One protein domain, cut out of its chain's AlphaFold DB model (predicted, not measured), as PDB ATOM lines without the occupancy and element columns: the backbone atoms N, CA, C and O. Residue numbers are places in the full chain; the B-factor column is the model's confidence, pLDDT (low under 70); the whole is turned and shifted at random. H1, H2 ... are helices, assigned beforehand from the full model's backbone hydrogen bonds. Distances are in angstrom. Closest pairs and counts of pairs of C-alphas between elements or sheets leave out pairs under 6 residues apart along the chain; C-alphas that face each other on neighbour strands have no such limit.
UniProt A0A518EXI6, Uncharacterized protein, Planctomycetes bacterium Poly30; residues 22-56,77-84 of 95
ATOM      1  N   SER A  22      29.950 111.414  12.631       86.38
ATOM      2  CA  SER A  22      30.045 112.259  13.819       86.38
ATOM      3  C   SER A  22      31.410 112.960  13.915       86.38
ATOM      4  O   SER A  22      32.400 112.516  13.311       86.38
ATOM      5  N   PRO A  23      31.552 114.027  14.729       88.81
ATOM      6  CA  PRO A  23      32.811 114.753  14.832       88.81
ATOM      7  C   PRO A  23      33.883 113.861  15.468       88.81
ATOM      8  O   PRO A  23      35.061 113.940  15.118       88.81
ATOM      9  N   GLN A  24      33.466 112.961  16.363       87.56
ATOM     10  CA  GLN A  24      34.319 111.939  16.961       87.56
ATOM     11  C   GLN A  24      34.815 110.931  15.927       87.56
ATOM     12  O   GLN A  24      36.017 110.691  15.870       87.56
ATOM     13  N   GLU A  25      33.954 110.418  15.046       88.31
ATOM     14  CA  GLU A  25      34.393 109.513  13.976       88.31
ATOM     15  C   GLU A  25      35.416 110.178  13.055       88.31
ATOM     16  O   GLU A  25      36.432 109.567  12.710       88.31
ATOM     17  N   VAL A  26      35.211 111.453  12.703       87.69
ATOM     18  CA  VAL A  26      36.207 112.222  11.947       87.69
ATOM     19  C   VAL A  26      37.498 112.370  12.743       87.69
ATOM     20  O   VAL A  26      38.570 112.155  12.179       87.69
ATOM     21  N   ALA A  27      37.438 112.685  14.040       88.44
ATOM     22  CA  ALA A  27      38.625 112.809  14.884       88.44
ATOM     23  C   ALA A  27      39.394 111.485  15.026       88.44
ATOM     24  O   ALA A  27      40.627 111.490  15.010       88.44
ATOM     25  N   GLU A  28      38.703 110.350  15.095       87.75
ATOM     26  CA  GLU A  28      39.288 109.013  15.238       87.75
ATOM     27  C   GLU A  28      39.697 108.378  13.899       87.75
ATOM     28  O   GLU A  28      40.444 107.391  13.876       87.75
ATOM     29  N   CYS A  29      39.281 108.959  12.770       86.31
ATOM     30  CA  CYS A  29      39.551 108.439  11.435       86.31
ATOM     31  C   CYS A  29      41.051 108.434  11.096       86.31
ATOM     32  O   CYS A  29      41.626 109.409  10.607       86.31
ATOM     33  N   LYS A  30      41.700 107.282  11.291       83.12
ATOM     34  CA  LYS A  30      43.123 107.075  10.963       83.12
ATOM     35  C   LYS A  30      43.413 107.080   9.462       83.12
ATOM     36  O   LYS A  30      44.563 107.271   9.081       83.12
ATOM     37  N   ALA A  31      42.393 106.883   8.624       85.31
ATOM     38  CA  ALA A  31      42.522 107.003   7.173       85.31
ATOM     39  C   ALA A  31      42.767 108.459   6.732       85.31
ATOM     40  O   ALA A  31      43.285 108.692   5.642       85.31
ATOM     41  N   LEU A  32      42.443 109.436   7.590       82.69
ATOM     42  CA  LEU A  32      42.672 110.849   7.340       82.69
ATOM     43  C   LEU A  32      43.908 111.388   8.084       82.69
ATOM     44  O   LEU A  32      44.074 111.165   9.294       82.69
ATOM     45  N   PRO A  33      44.745 112.204   7.416       87.62
ATOM     46  CA  PRO A  33      45.757 113.005   8.094       87.62
ATOM     47  C   PRO A  33      45.124 113.894   9.169       87.62
ATOM     48  O   PRO A  33      44.029 114.420   8.974       87.62
ATOM     49  N   VAL A  34      45.832 114.118  10.281       87.50
ATOM     50  CA  VAL A  34      45.368 114.998  11.376       87.50
ATOM     51  C   VAL A  34      44.979 116.378  10.847       87.50
ATOM     52  O   VAL A  34      43.932 116.898  11.216       87.50
ATOM     53  N   ALA A  35      45.780 116.940   9.936       87.31
ATOM     54  CA  ALA A  35      45.496 118.228   9.311       87.31
ATOM     55  C   ALA A  35      44.146 118.236   8.574       87.31
ATOM     56  O   ALA A  35      43.386 119.189   8.703       87.31
ATOM     57  N   ARG A  36      43.812 117.149   7.866       87.25
ATOM     58  CA  ARG A  36      42.539 117.029   7.147       87.25
ATOM     59  C   ARG A  36      41.365 116.817   8.101       87.25
ATOM     60  O   ARG A  36      40.322 117.421   7.897       87.25
ATOM     61  N   ARG A  37      41.537 116.010   9.157       88.44
ATOM     62  CA  ARG A  37      40.522 115.858  10.220       88.44
ATOM     63  C   ARG A  37      40.218 117.193  10.890       88.44
ATOM     64  O   ARG A  37      39.058 117.532  11.077       88.44
ATOM     65  N   ARG A  38      41.260 117.969  11.202       90.19
ATOM     66  CA  ARG A  38      41.126 119.302  11.792       90.19
ATOM     67  C   ARG A  38      40.379 120.253  10.861       90.19
ATOM     68  O   ARG A  38      39.410 120.850  11.297       90.19
ATOM     69  N   GLU A  39      40.783 120.338   9.597       88.50
ATOM     70  CA  GLU A  39      40.133 121.200   8.603       88.50
ATOM     71  C   GLU A  39      38.630 120.896   8.461       88.50
ATOM     72  O   GLU A  39      37.820 121.819   8.436       88.50
ATOM     73  N   LEU A  40      38.249 119.611   8.430       86.94
ATOM     74  CA  LEU A  40      36.843 119.188   8.391       86.94
ATOM     75  C   LEU A  40      36.066 119.665   9.624       86.94
ATOM     76  O   LEU A  40      35.018 120.290   9.494       86.94
ATOM     77  N   LEU A  41      36.602 119.411  10.819       88.31
ATOM     78  CA  LEU A  41      35.957 119.799  12.071       88.31
ATOM     79  C   LEU A  41      35.897 121.325  12.254       88.31
ATOM     80  O   LEU A  41      34.918 121.846  12.778       88.31
ATOM     81  N   GLU A  42      36.916 122.068  11.815       90.00
ATOM     82  CA  GLU A  42      36.911 123.535  11.846       90.00
ATOM     83  C   GLU A  42      35.871 124.129  10.892       90.00
ATOM     84  O   GLU A  42      35.196 125.095  11.256       90.00
ATOM     85  N   GLN A  43      35.695 123.531   9.711       86.50
ATOM     86  CA  GLN A  43      34.634 123.913   8.781       86.50
ATOM     87  C   GLN A  43      33.254 123.682   9.409       86.50
ATOM     88  O   GLN A  43      32.461 124.619   9.492       86.50
ATOM     89  N   TRP A  44      33.004 122.484   9.947       87.44
ATOM     90  CA  TRP A  44      31.740 122.150  10.615       87.44
ATOM     91  C   TRP A  44      31.445 123.063  11.803       87.44
ATOM     92  O   TRP A  44      30.316 123.514  11.981       87.44
ATOM     93  N   LYS A  45      32.469 123.414  12.587       88.31
ATOM     94  CA  LYS A  45      32.349 124.396  13.669       88.31
ATOM     95  C   LYS A  45      31.890 125.756  13.142       88.31
ATOM     96  O   LYS A  45      31.042 126.394  13.763       88.31
ATOM     97  N   GLY A  46      32.469 126.220  12.034       84.94
ATOM     98  CA  GLY A  46      32.100 127.484  11.399       84.94
ATOM     99  C   GLY A  46      30.652 127.489  10.909       84.94
ATOM    100  O   GLY A  46      29.933 128.462  11.152       84.94
ATOM    101  N   ASP A  47      30.224 126.390  10.291       83.62
ATOM    102  CA  ASP A  47      28.866 126.208   9.776       83.62
ATOM    103  C   ASP A  47      27.837 126.178  10.917       83.62
ATOM    104  O   ASP A  47      26.863 126.930  10.890       83.62
ATOM    105  N   GLU A  48      28.106 125.422  11.984       83.50
ATOM    106  CA  GLU A  48      27.238 125.345  13.165       83.50
ATOM    107  C   GLU A  48      27.163 126.695  13.908       83.50
ATOM    108  O   GLU A  48      26.095 127.140  14.329       83.50
ATOM    109  N   GLN A  49      28.277 127.432  14.010       83.75
ATOM    110  CA  GLN A  49      28.276 128.793  14.564       83.75
ATOM    111  C   GLN A  49      27.515 129.796  13.690       83.75
ATOM    112  O   GLN A  49      26.928 130.748  14.210       83.75
ATOM    113  N   ALA A  50      27.564 129.653  12.367       82.06
ATOM    114  CA  ALA A  50      26.767 130.470  11.458       82.06
ATOM    115  C   ALA A  50      25.275 130.141  11.601       82.06
ATOM    116  O   ALA A  50      24.461 131.057  11.689       82.06
ATOM    117  N   HIS A  51      24.936 128.858  11.728       78.62
ATOM    118  CA  HIS A  51      23.573 128.393  11.950       78.62
ATOM    119  C   HIS A  51      22.992 128.921  13.271       78.62
ATOM    120  O   HIS A  51      21.920 129.525  13.276       78.62
ATOM    121  N   LEU A  52      23.731 128.810  14.380       79.25
ATOM    122  CA  LEU A  52      23.322 129.366  15.675       79.25
ATOM    123  C   LEU A  52      23.153 130.888  15.630       79.25
ATOM    124  O   LEU A  52      22.229 131.422  16.245       79.25
ATOM    125  N   ARG A  53      24.018 131.608  14.906       75.44
ATOM    126  CA  ARG A  53      23.860 133.058  14.707       75.44
ATOM    127  C   ARG A  53      22.597 133.378  13.916       75.44
ATOM    128  O   ARG A  53      21.811 134.195  14.380       75.44
ATOM    129  N   ALA A  54      22.349 132.681  12.810       73.62
ATOM    130  CA  ALA A  54      21.136 132.853  12.014       73.62
ATOM    131  C   ALA A  54      19.857 132.566  12.825       73.62
ATOM    132  O   ALA A  54      18.885 133.310  12.717       73.62
ATOM    133  N   GLN A  55      19.866 131.548  13.695       68.19
ATOM    134  CA  GLN A  55      18.751 131.272  14.608       68.19
ATOM    135  C   GLN A  55      18.536 132.394  15.638       68.19
ATOM    136  O   GLN A  55      17.398 132.775  15.905       68.19
ATOM    137  N   ASN A  56      19.614 132.944  16.208       63.34
ATOM    138  CA  ASN A  56      19.532 134.035  17.188       63.34
ATOM    139  C   ASN A  56      19.157 135.386  16.553       63.34
ATOM    140  O   ASN A  56      18.496 136.204  17.190       63.34
ATOM    141  N   LEU A  77      27.740 121.882  18.245       86.88
ATOM    142  CA  LEU A  77      28.945 122.721  18.334       86.88
ATOM    143  C   LEU A  77      29.917 122.241  19.427       86.88
ATOM    144  O   LEU A  77      31.131 122.296  19.241       86.88
ATOM    145  N   GLN A  78      29.379 121.774  20.557       88.50
ATOM    146  CA  GLN A  78      30.174 121.254  21.665       88.50
ATOM    147  C   GLN A  78      30.906 119.966  21.268       88.50
ATOM    148  O   GLN A  78      32.117 119.884  21.454       88.50
ATOM    149  N   GLU A  79      30.220 119.014  20.629       89.69
ATOM    150  CA  GLU A  79      30.831 117.764  20.151       89.69
ATOM    151  C   GLU A  79      31.952 118.016  19.137       89.69
ATOM    152  O   GLU A  79      32.998 117.368  19.189       89.69
ATOM    153  N   ILE A  80      31.779 119.000  18.250       89.62
ATOM    154  CA  ILE A  80      32.817 119.401  17.291       89.62
ATOM    155  C   ILE A  80      34.040 119.987  18.017       89.62
ATOM    156  O   ILE A  80      35.182 119.690  17.661       89.62
ATOM    157  N   VAL A  81      33.824 120.805  19.051       90.94
ATOM    158  CA  VAL A  81      34.906 121.383  19.865       90.94
ATOM    159  C   VAL A  81      35.657 120.301  20.648       90.94
ATOM    160  O   VAL A  81      36.888 120.315  20.652       90.94
ATOM    161  N   ASP A  82      34.953 119.348  21.256       91.81
ATOM    162  CA  ASP A  82      35.564 118.225  21.977       91.81
ATOM    163  C   ASP A  82      36.366 117.305  21.039       91.81
ATOM    164  O   ASP A  82      37.476 116.869  21.368       91.81
ATOM    165  N   ALA A  83      35.858 117.062  19.830       90.62
ATOM    166  CA  ALA A  83      36.568 116.321  18.792       90.62
ATOM    167  C   ALA A  83      37.847 117.045  18.332       90.62
ATOM    168  O   ALA A  83      38.903 116.422  18.210       90.62
ATOM    169  N   LEU A  84      37.792 118.370  18.143       89.31
ATOM    170  CA  LEU A  84      38.971 119.191  17.833       89.31
ATOM    171  C   LEU A  84      40.015 119.149  18.952       89.31
ATOM    172  O   LEU A  84      41.208 119.067  18.659       89.31
TER     173      LEU A  84
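This is residues 22 to 56 and 77 to 84 of the 95 residues of an uncharacterized protein of Planctomycetes bacterium Poly30 (UniProt A0A518EXI6). One long helix, H2, makes the length of a rod, and two short helices, H1 and H3, pack along it and on each other. H1 and H2 form a helical hairpin. The printed part has 43 residues with three named helices, in the order H1, H2, H3, and no named strand: all helix. It is only just compact, close to loose, with a radius of gyration of the C-alphas of 11.0 A and spans of 36 by 14 by 11 A.

H1, residues 23 to 28, touches H2, residues 34 to 56, which meets it with residues 34 to 41 alone; the closest C-alphas, of Ala 27 and Arg 37, are 5.9 A apart. They run opposite ways at a shallow tilt of 8 degrees. H3, residues 77 to 84, touches H2, closest at the C-alphas of Lys 45 and Leu 77, 6.0 A, opposite ways at a shallow tilt of 13 degrees. H3 touches H1, closest at the C-alphas of Gln 24 and Ala 83, 5.3 A, the same way at a shallow tilt of 11 degrees. The packing is mostly aligned, the helices' lines at shallow tilts. In H1, H2 and H3 every O i to N i+4 pair is within hydrogen-bond range.

H1 begins at C-alpha 23 (32.811, 114.753, 14.832) and measures 8.7 A. H2 measures 32.6 A. H3 measures 10.6 A and ends at C-alpha 84 (38.971, 119.191, 17.833).

The C-alphas of Ala 31 and Asn 56 are the two farthest apart, 36.9 A. The link from H1 to H2 is tight. Residues 57 to 76 are not printed; C-alphas 56 and 77 are 14.8 A apart across the cut. Residues 55 to 56 have pLDDT under 70.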